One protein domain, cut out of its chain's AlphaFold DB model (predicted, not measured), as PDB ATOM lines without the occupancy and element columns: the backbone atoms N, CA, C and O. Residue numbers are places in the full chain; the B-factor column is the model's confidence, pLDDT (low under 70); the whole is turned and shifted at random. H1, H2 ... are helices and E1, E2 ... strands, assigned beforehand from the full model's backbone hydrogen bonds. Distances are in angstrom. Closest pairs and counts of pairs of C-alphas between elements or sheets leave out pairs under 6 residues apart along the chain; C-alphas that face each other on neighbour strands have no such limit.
ATOM      1  N   LEU A   3     176.005 264.253 168.711       90.31
ATOM      2  CA  LEU A   3     175.004 264.480 167.666       90.31
ATOM      3  C   LEU A   3     173.887 263.443 167.763       90.31
ATOM      4  O   LEU A   3     174.130 262.306 168.131       90.31
ATOM      5  N   ASP A   4     172.682 263.818 167.351       93.00
ATOM      6  CA  ASP A   4     171.583 262.876 167.141       93.00
ATOM      7  C   ASP A   4     171.473 262.582 165.638       93.00
ATOM      8  O   ASP A   4     170.847 263.338 164.886       93.00
ATOM      9  N   MET A   5     172.130 261.513 165.179       92.00
ATOM     10  CA  MET A   5     172.194 261.180 163.748       92.00
ATOM     11  C   MET A   5     170.812 260.857 163.177       92.00
ATOM     12  O   MET A   5     170.480 261.275 162.065       92.00
ATOM     13  N   ARG A   6     169.968 260.183 163.967       93.00
ATOM     14  CA  ARG A   6     168.611 259.809 163.555       93.00
ATOM     15  C   ARG A   6     167.727 261.034 163.357       93.00
ATOM     16  O   ARG A   6     167.025 261.109 162.352       93.00
ATOM     17  N   ARG A   7     167.773 262.002 164.277       93.25
ATOM     18  CA  ARG A   7     166.999 263.248 164.170       93.25
ATOM     19  C   ARG A   7     167.473 264.133 163.020       93.25
ATOM     20  O   ARG A   7     166.655 264.822 162.417       93.25
ATOM     21  N   LEU A   8     168.767 264.100 162.711       91.94
ATOM     22  CA  LEU A   8     169.342 264.800 161.561       91.94
ATOM     23  C   LEU A   8     169.100 264.067 160.228       91.94
ATOM     24  O   LEU A   8     169.403 264.617 159.174       91.94
ATOM     25  N   GLY A   9     168.558 262.844 160.256       92.38
ATOM     26  CA  GLY A   9     168.370 262.019 159.060       92.38
ATOM     27  C   GLY A   9     169.687 261.574 158.416       92.38
ATOM     28  O   GLY A   9     169.708 261.226 157.236       92.38
ATOM     29  N   LEU A  10     170.785 261.601 159.172       91.19
ATOM     30  CA  LEU A  10     172.125 261.287 158.695       91.19
ATOM     31  C   LEU A  10     172.489 259.835 159.009       91.19
ATOM     32  O   LEU A  10     172.064 259.261 160.012       91.19
ATOM     33  N   LYS A  11     173.302 259.245 158.135       88.94
ATOM     34  CA  LYS A  11     173.928 257.935 158.333       88.94
ATOM     35  C   LYS A  11     175.415 258.079 158.050       88.94
ATOM     36  O   LYS A  11     175.762 258.569 156.979       88.94
ATOM     37  N   GLU A  12     176.255 257.636 158.979       84.56
ATOM     38  CA  GLU A  12     177.721 257.709 158.877       84.56
ATOM     39  C   GLU A  12     178.226 257.120 157.554       84.56
ATOM     40  O   GLU A  12     178.860 257.821 156.775       84.56
ATOM     41  N   GLU A  13     177.795 255.900 157.218       87.06
ATOM     42  CA  GLU A  13     178.134 255.242 155.949       87.06
ATOM     43  C   GLU A  13     177.811 256.105 154.722       87.06
ATOM     44  O   GLU A  13     178.598 256.187 153.782       87.06
ATOM     45  N   ILE A  14     176.652 256.768 154.716       89.06
ATOM     46  CA  ILE A  14     176.237 257.597 153.583       89.06
ATOM     47  C   ILE A  14     177.077 258.865 153.521       89.06
ATOM     48  O   ILE A  14     177.495 259.254 152.434       89.06
ATOM     49  N   LEU A  15     177.345 259.503 154.657       89.19
ATOM     50  CA  LEU A  15     178.207 260.680 154.706       89.19
ATOM     51  C   LEU A  15     179.604 260.348 154.171       89.19
ATOM     52  O   LEU A  15     180.105 261.043 153.291       89.19
ATOM     53  N   GLU A  16     180.191 259.241 154.624       85.38
ATOM     54  CA  GLU A  16     181.537 258.837 154.224       85.38
ATOM     55  C   GLU A  16     181.609 258.389 152.761       85.38
ATOM     56  O   GLU A  16     182.543 258.763 152.050       85.38
ATOM     57  N   ARG A  17     180.594 257.684 152.251       86.50
ATOM     58  CA  ARG A  17     180.537 257.303 150.828       86.50
ATOM     59  C   ARG A  17     180.300 258.482 149.888       86.50
ATOM     60  O   ARG A  17     180.654 258.381 148.719       86.50
ATOM     61  N   ASN A  18     179.723 259.582 150.373       88.31
ATOM     62  CA  ASN A  18     179.574 260.818 149.597       88.31
ATOM     63  C   ASN A  18     180.798 261.744 149.685       88.31
ATOM     64  O   ASN A  18     180.818 262.775 149.019       88.31
ATOM     65  N   GLY A  19     181.817 261.371 150.465       85.88
ATOM     66  CA  GLY A  19     183.041 262.145 150.621       85.88
ATOM     67  C   GLY A  19     182.906 263.244 151.676       85.88
ATOM     68  O   GLY A  19     182.403 264.333 151.408       85.88
ATOM     69  N   ILE A  20     183.415 262.984 152.879       88.69
ATOM     70  CA  ILE A  20     183.554 263.988 153.935       88.69
ATOM     71  C   ILE A  20     184.880 264.724 153.736       88.69
ATOM     72  O   ILE A  20     185.959 264.123 153.752       88.69
ATOM     73  N   ASP A  21     184.803 266.044 153.582       87.38
ATOM     74  CA  ASP A  21     185.962 266.932 153.596       87.38
ATOM     75  C   ASP A  21     186.145 267.532 154.999       87.38
ATOM     76  O   ASP A  21     185.242 268.178 155.525       87.38
ATOM     77  N   LEU A  22     187.317 267.314 155.601       83.94
ATOM     78  CA  LEU A  22     187.675 267.836 156.928       83.94
ATOM     79  C   LEU A  22     188.649 269.027 156.822       83.94
ATOM     80  O   LEU A  22     189.136 269.531 157.834       83.94
ATOM     81  N   GLY A  23     188.929 269.504 155.603       79.88
ATOM     82  CA  GLY A  23     189.875 270.583 155.344       79.88
ATOM     83  C   GLY A  23     191.330 270.114 155.399       79.88
ATOM     84  O   GLY A  23     191.657 268.989 155.026       79.88
ATOM     85  N   SER A  24     192.226 270.993 155.851       73.38
ATOM     86  CA  SER A  24     193.669 270.717 155.925       73.38
ATOM     87  C   SER A  24     194.041 269.657 156.965       73.38
ATOM     88  O   SER A  24     195.091 269.030 156.845       73.38
ATOM     89  N   ASN A  25     193.188 269.436 157.970       74.94
ATOM     90  CA  ASN A  25     193.374 268.396 158.974       74.94
ATOM     91  C   ASN A  25     192.496 267.185 158.642       74.94
ATOM     92  O   ASN A  25     191.316 267.139 158.978       74.94
ATOM     93  N   THR A  26     193.090 266.179 158.004       80.56
ATOM     94  CA  THR A  26     192.390 264.964 157.566       80.56
ATOM     95  C   THR A  26     192.220 263.917 158.674       80.56
ATOM     96  O   THR A  26     191.883 262.769 158.385       80.56
ATOM     97  N   ARG A  27     192.478 264.266 159.942       81.25
ATOM     98  CA  ARG A  27     192.391 263.331 161.070       81.25
ATOM     99  C   ARG A  27     190.921 262.989 161.398       81.25
ATOM    100  O   ARG A  27     190.140 263.919 161.614       81.25
ATOM    101  N   PRO A  28     190.539 261.701 161.524       83.81
ATOM    102  CA  PRO A  28     189.153 261.286 161.776       83.81
ATOM    103  C   PRO A  28     188.526 261.934 163.017       83.81
ATOM    104  O   PRO A  28     189.154 261.960 164.073       83.81
ATOM    105  N   MET A  29     187.314 262.481 162.904       85.69
ATOM    106  CA  MET A  29     186.624 263.260 163.941       85.69
ATOM    107  C   MET A  29     185.686 262.408 164.814       85.69
ATOM    108  O   MET A  29     184.664 261.941 164.313       85.69
ATOM    109  N   PRO A  30     185.957 262.257 166.128       87.75
ATOM    110  CA  PRO A  30     185.147 261.446 167.026       87.75
ATOM    111  C   PRO A  30     183.827 262.127 167.380       87.75
ATOM    112  O   PRO A  30     183.774 263.319 167.731       87.75
ATOM    113  N   TYR A  31     182.759 261.338 167.383       87.19
ATOM    114  CA  TYR A  31     181.450 261.766 167.843       87.19
ATOM    115  C   TYR A  31     180.728 260.690 168.664       87.19
ATOM    116  O   TYR A  31     181.091 259.518 168.660       87.19
ATOM    117  N   LEU A  32     179.717 261.124 169.412       89.38
ATOM    118  CA  LEU A  32     178.787 260.273 170.145       89.38
ATOM    119  C   LEU A  32     177.396 260.467 169.544       89.38
ATOM    120  O   LEU A  32     176.875 261.586 169.565       89.38
ATOM    121  N   ASP A  33     176.819 259.394 169.013       90.62
ATOM    122  CA  ASP A  33     175.441 259.358 168.542       90.62
ATOM    123  C   ASP A  33     174.487 259.184 169.727       90.62
ATOM    124  O   ASP A  33     174.401 258.110 170.322       90.62
ATOM    125  N   SER A  34     173.751 260.237 170.068       93.62
ATOM    126  CA  SER A  34     172.747 260.211 171.132       93.62
ATOM    127  C   SER A  34     171.408 259.602 170.699       93.62
ATOM    128  O   SER A  34     170.459 259.633 171.481       93.62
ATOM    129  N   SER A  35     171.293 259.075 169.472       91.56
ATOM    130  CA  SER A  35     170.071 258.413 168.987       91.56
ATOM    131  C   SER A  35     169.829 257.017 169.592       91.56
ATOM    132  O   SER A  35     168.752 256.430 169.418       91.56
ATOM    133  N   THR A  36     170.820 256.487 170.315       86.00
ATOM    134  CA  THR A  36     170.814 255.211 171.043       86.00
ATOM    135  C   THR A  36     171.070 255.431 172.538       86.00
ATOM    136  O   THR A  36     171.559 256.481 172.957       86.00
ATOM    137  N   GLN A  37     170.717 254.443 173.372       86.19
ATOM    138  CA  GLN A  37     170.966 254.494 174.814       86.19
ATOM    139  C   GLN A  37     171.580 253.165 175.301       86.19
ATOM    140  O   GLN A  37     170.887 252.147 175.266       86.19
ATOM    141  N   PRO A  38     172.858 253.151 175.741       84.06
ATOM    142  CA  PRO A  38     173.777 254.297 175.831       84.06
ATOM    143  C   PRO A  38     174.171 254.865 174.445       84.06
ATOM    144  O   PRO A  38     174.047 254.138 173.459       84.06
ATOM    145  N   PRO A  39     174.631 256.133 174.360       88.00
ATOM    146  CA  PRO A  39     175.076 256.743 173.107       88.00
ATOM    147  C   PRO A  39     176.154 255.920 172.396       88.00
ATOM    148  O   PRO A  39     177.096 255.445 173.036       88.00
ATOM    149  N   THR A  40     176.036 255.779 171.076       87.12
ATOM    150  CA  THR A  40     176.963 254.972 170.272       87.12
ATOM    151  C   THR A  40     178.166 255.812 169.820       87.12
ATOM    152  O   THR A  40     177.973 256.878 169.239       87.12
ATOM    153  N   PRO A  41     179.411 255.364 170.044       86.38
ATOM    154  CA  PRO A  41     180.606 256.029 169.520       86.38
ATOM    155  C   PRO A  41     180.739 255.899 167.990       86.38
ATOM    156  O   PRO A  41     180.426 254.844 167.445       86.38
ATOM    157  N   GLY A  42     181.247 256.938 167.314       86.06
ATOM    158  CA  GLY A  42     181.551 256.936 165.870       86.06
ATOM    159  C   GLY A  42     182.720 257.860 165.493       86.06
ATOM    160  O   GLY A  42     183.174 258.666 166.317       86.06
ATOM    161  N   LEU A  43     183.224 257.749 164.257       87.06
ATOM    162  CA  LEU A  43     184.356 258.534 163.738       87.06
ATOM    163  C   LEU A  43     184.085 258.988 162.304       87.06
ATOM    164  O   LEU A  43     184.128 258.183 161.389       87.06
ATOM    165  N   PHE A  44     183.970 260.298 162.085       87.38
ATOM    166  CA  PHE A  44     183.943 260.843 160.729       87.38
ATOM    167  C   PHE A  44     185.339 260.843 160.114       87.38
ATOM    168  O   PHE A  44     186.206 261.626 160.512       87.38
ATOM    169  N   GLN A  45     185.554 260.005 159.115       84.94
ATOM    170  CA  GLN A  45     186.805 259.914 158.379       84.94
ATOM    171  C   GLN A  45     186.860 260.935 157.252       84.94
ATOM    172  O   GLN A  45     185.852 261.267 156.631       84.94
ATOM    173  N   HIS A  46     188.064 261.420 156.946       85.44
ATOM    174  CA  HIS A  46     188.265 262.195 155.731       85.44
ATOM    175  C   HIS A  46     188.160 261.270 154.518       85.44
ATOM    176  O   HIS A  46     189.113 260.574 154.162       85.44
ATOM    177  N   SER A  47     186.997 261.272 153.876       86.81
ATOM    178  CA  SER A  47     186.702 260.382 152.758       86.81
ATOM    179  C   SER A  47     186.551 261.104 151.423       86.81
ATOM    180  O   SER A  47     186.207 260.463 150.435       86.81
ATOM    181  N   LYS A  48     186.876 262.405 151.341       87.81
ATOM    182  CA  LYS A  48     186.853 263.187 150.088       87.81
ATOM    183  C   LYS A  48     187.522 262.471 148.909       87.81
ATOM    184  O   LYS A  48     187.043 262.556 147.785       87.81
ATOM    185  N   ASN A  49     188.631 261.777 149.169       83.56
ATOM    186  CA  ASN A  49     189.384 261.063 148.136       83.56
ATOM    187  C   ASN A  49     189.121 259.552 148.149       83.56
ATOM    188  O   ASN A  49     189.167 258.913 147.102       83.56
ATOM    189  N   THR A  50     188.854 258.967 149.319       82.12
ATOM    190  CA  THR A  50     188.739 257.511 149.468       82.12
ATOM    191  C   THR A  50     187.314 257.016 149.245       82.12
ATOM    192  O   THR A  50     187.145 255.934 148.698       82.12
ATOM    193  N   HIS A  51     186.293 257.791 149.629       83.69
ATOM    194  CA  HIS A  51     184.874 257.398 149.659       83.69
ATOM    195  C   HIS A  51     184.625 256.067 150.393       83.69
ATOM    196  O   HIS A  51     183.620 255.388 150.163       83.69
ATOM    197  N   LEU A  52     185.563 255.670 151.256       78.75
ATOM    198  CA  LEU A  52     185.516 254.432 152.017       78.75
ATOM    199  C   LEU A  52     185.031 254.730 153.423       78.75
ATOM    200  O   LEU A  52     185.509 255.668 154.057       78.75
ATOM    201  N   HIS A  53     184.113 253.887 153.883       76.62
ATOM    202  CA  HIS A  53     183.642 253.880 155.253       76.62
ATOM    203  C   HIS A  53     184.333 252.764 156.034       76.62
ATOM    204  O   HIS A  53     184.297 251.604 155.611       76.62
ATOM    205  N   VAL A  54     184.952 253.111 157.162       67.44
ATOM    206  CA  VAL A  54     185.656 252.166 158.047       67.44
ATOM    207  C   VAL A  54     185.008 252.211 159.431       67.44
ATOM    208  O   VAL A  54     185.458 252.948 160.301       67.44
ATOM    209  N   SER A  55     183.951 251.417 159.610       61.22
ATOM    210  CA  SER A  55     183.277 251.162 160.894       61.22
ATOM    211  C   SER A  55     182.888 249.677 160.985       61.22
ATOM    212  O   SER A  55     182.661 249.050 159.943       61.22
ATOM    213  N   PRO A  56     182.764 249.094 162.196       60.72
ATOM    214  CA  PRO A  56     182.767 249.762 163.499       60.72
ATOM    215  C   PRO A  56     184.163 249.929 164.102       60.72
ATOM    216  O   PRO A  56     185.002 249.039 164.010       60.72
ATOM    217  N   ILE A  57     184.351 251.046 164.798       66.62
ATOM    218  CA  ILE A  57     185.400 251.192 165.808       66.62
ATOM    219  C   ILE A  57     184.864 250.723 167.161       66.62
ATOM    220  O   ILE A  57     183.691 250.919 167.492       66.62
ATOM    221  N   SER A  58     185.715 250.108 167.966       69.75
ATOM    222  CA  SER A  58     185.389 249.808 169.356       69.75
ATOM    223  C   SER A  58     185.368 251.081 170.210       69.75
ATOM    224  O   SER A  58     185.997 252.091 169.890       69.75
ATOM    225  N   ALA A  59     184.681 251.024 171.357       70.19
ATOM    226  CA  ALA A  59     184.740 252.095 172.353       70.19
ATOM    227  C   ALA A  59     186.186 252.379 172.805       70.19
ATOM    228  O   ALA A  59     186.533 253.533 173.024       70.19
ATOM    229  N   GLN A  60     187.039 251.348 172.858       70.94
ATOM    230  CA  GLN A  60     188.461 251.485 173.179       70.94
ATOM    231  C   GLN A  60     189.238 252.228 172.090       70.94
ATOM    232  O   GLN A  60     190.084 253.054 172.410       70.94
ATOM    233  N   GLU A  61     188.958 251.968 170.813       72.19
ATOM    234  CA  GLU A  61     189.571 252.698 169.696       72.19
ATOM    235  C   GLU A  61     189.103 254.156 169.659       72.19
ATOM    236  O   GLU A  61     189.918 255.053 169.440       72.19
ATOM    237  N   LEU A  62     187.824 254.425 169.964       75.38
ATOM    238  CA  LEU A  62     187.350 255.798 170.145       75.38
ATOM    239  C   LEU A  62     188.061 256.470 171.325       75.38
ATOM    240  O   LEU A  62     188.516 257.599 171.187       75.38
ATOM    241  N   GLU A  63     188.173 255.803 172.474       76.69
ATOM    242  CA  GLU A  63     188.898 256.317 173.640       76.69
ATOM    243  C   GLU A  63     190.382 256.535 173.340       76.69
ATOM    244  O   GLU A  63     190.957 257.503 173.827       76.69
ATOM    245  N   GLN A  64     191.010 255.687 172.523       76.44
ATOM    246  CA  GLN A  64     192.383 255.876 172.060       76.44
ATOM    247  C   GLN A  64     192.505 257.073 171.121       76.44
ATOM    248  O   GLN A  64     193.443 257.847 171.280       76.44
ATOM    249  N   GLU A  65     191.575 257.273 170.187       76.50
ATOM    250  CA  GLU A  65     191.588 258.428 169.285       76.50
ATOM    251  C   GLU A  65     191.246 259.724 170.031       76.50
ATOM    252  O   GLU A  65     191.898 260.743 169.816       76.50
ATOM    253  N   LEU A  66     190.297 259.683 170.971       74.44
ATOM    254  CA  LEU A  66     190.006 260.767 171.909       74.44
ATOM    255  C   LEU A  66     191.227 261.067 172.770       74.44
ATOM    256  O   LEU A  66     191.640 262.214 172.801       74.44
ATOM    257  N   ARG A  67     191.876 260.057 173.362       75.19
ATOM    258  CA  ARG A  67     193.098 260.225 174.156       75.19
ATOM    259  C   ARG A  67     194.261 260.704 173.307       75.19
ATOM    260  O   ARG A  67     195.054 261.486 173.795       75.19
ATOM    261  N   ALA A  68     194.408 260.270 172.061       70.44
ATOM    262  CA  ALA A  68     195.472 260.715 171.164       70.44
ATOM    263  C   ALA A  68     195.196 262.122 170.617       70.44
ATOM    264  O   ALA A  68     196.128 262.860 170.302       70.44
ATOM    265  N   ARG A  69     193.925 262.516 170.497       69.38
ATOM    266  CA  ARG A  69     193.515 263.902 170.260       69.38
ATOM    267  C   ARG A  69     193.790 264.729 171.490       69.38
ATOM    268  O   ARG A  69     194.509 265.697 171.366       69.38
ATOM    269  N   GLU A  70     193.351 264.302 172.665       63.84
ATOM    270  CA  GLU A  70     193.665 264.922 173.944       63.84
ATOM    271  C   GLU A  70     195.160 264.940 174.208       63.84
ATOM    272  O   GLU A  70     195.601 265.919 174.747       63.84
ATOM    273  N   SER A  71     195.968 263.972 173.787       57.53
ATOM    274  CA  SER A  71     197.430 263.978 173.958       57.53
ATOM    275  C   SER A  71     198.125 264.873 172.934       57.53
ATOM    276  O   SER A  71     199.213 265.359 173.202       57.53
ATOM    277  N   GLN A  72     197.508 265.146 171.782       55.47
ATOM    278  CA  GLN A  72     197.951 266.219 170.885       55.47
ATOM    279  C   GLN A  72     197.469 267.592 171.386       55.47
ATOM    280  O   GLN A  72     198.225 268.555 171.343       55.47
ATOM    281  N   SER A  73     196.274 267.667 171.974       49.47
ATOM    282  CA  SER A  73     195.727 268.843 172.659       49.47
ATOM    283  C   SER A  73     196.374 269.095 174.026       49.47
ATOM    284  O   SER A  73     196.367 270.215 174.491       49.47
ATOM    285  N   GLN A  74     196.943 268.100 174.697       44.31
ATOM    286  CA  GLN A  74     197.622 268.157 176.009       44.31
ATOM    287  C   GLN A  74     199.143 268.018 175.834       44.31
ATOM    288  O   GLN A  74     199.913 268.347 176.733       44.31
ATOM    289  N   GLY A  75     199.584 267.675 174.621       43.88
ATOM    290  CA  GLY A  75     200.848 268.119 174.037       43.88
ATOM    291  C   GLY A  75     200.880 269.636 173.818       43.88
ATOM    292  O   GLY A  75     201.955 270.193 173.640       43.88
ATOM    293  N   THR A  76     199.735 270.324 173.965       43.69
ATOM    294  CA  THR A  76     199.676 271.759 174.303       43.69
ATOM    295  C   THR A  76     199.727 272.003 175.819       43.69
ATOM    296  O   THR A  76     199.139 272.935 176.358       43.69
TER     297      THR A  76
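This is residues 3 to 76 of the 219 residues of an uncharacterized protein of Xanthomonas citri pv. malvacearum str. GSPB2388 (UniProt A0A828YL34). A slender two-stranded hairpin, E1 and E2, runs through the body, with the short helix H1 near one end of it and the long helix H2 passing close to it with residues 59 to 69; the far end of H2, residues 70 to 74, sticks out together with residues 75 and 76 that follow it. Long loops make up much of the rest, and the stretch from 45 to 58 runs out from E2 and folds back to the start of H2. The printed part has 74 residues, with two named helices and two named strands in the order H1, E1, E2, H2; the sheet, E1 - E2, is antiparallel. The class is mixed, helices and strands, though only 32 residues are in named elements, under half of the printed part. The whole is compact, with a radius of gyration of the C-alphas of 12.8 A, and only just flat, with spans of 36 by 33 by 18 A.

Strand E1, residues 29 to 33, measures 12.7 A from first to last C-alpha. Strand E2, residues 40 to 44, measures 13.2 A. Helix H1, residues 12 to 17, is 8.5 A long and begins at C-alpha 12, (177.721, 257.709, 158.877). Helix H2, residues 59 to 74, is 20.9 A long; it begins at C-alpha 59, (184.740, 252.095, 172.353), and ends at C-alpha 74, (197.622, 268.157, 176.009).

E1 and E2 form a hairpin, antiparallel at 150 degrees between their directions. Across it N 31 and O 42 are 2.9 A apart, and N 40 and O 33 are 2.9 A apart, within hydrogen-bond range. The C-alphas of Pro 30 and Leu 43 face each other at 4.5 A. The closest C-alphas of E2 and H2 are those of Pro 41 and Ala 59, 6.4 A apart. The closest of E1 and H2 are those of Pro 30 and Leu 62, 6.8 A apart. The closest of H1 and E2 are those of Glu 12 and Phe 44, 7.2 A apart. H1 and H2 are apart. In H1 and H2 every O i to N i+4 pair is within hydrogen-bond range.

The two C-alphas farthest apart, those of Gly 9 and Gly 75, are 36.3 A from each other. The printed part has no cut. The links from H1 to E1, 11 residues, and from E2 to H2, 14 residues, are long; the link from E1 to E2, 6 residues, is short. Residues 70 to 76, of which 70 to 74 belong to H2, stand free. The mean pLDDT of the printed part is 79.7; residues 54 to 58 and 69 to 76 are under 70.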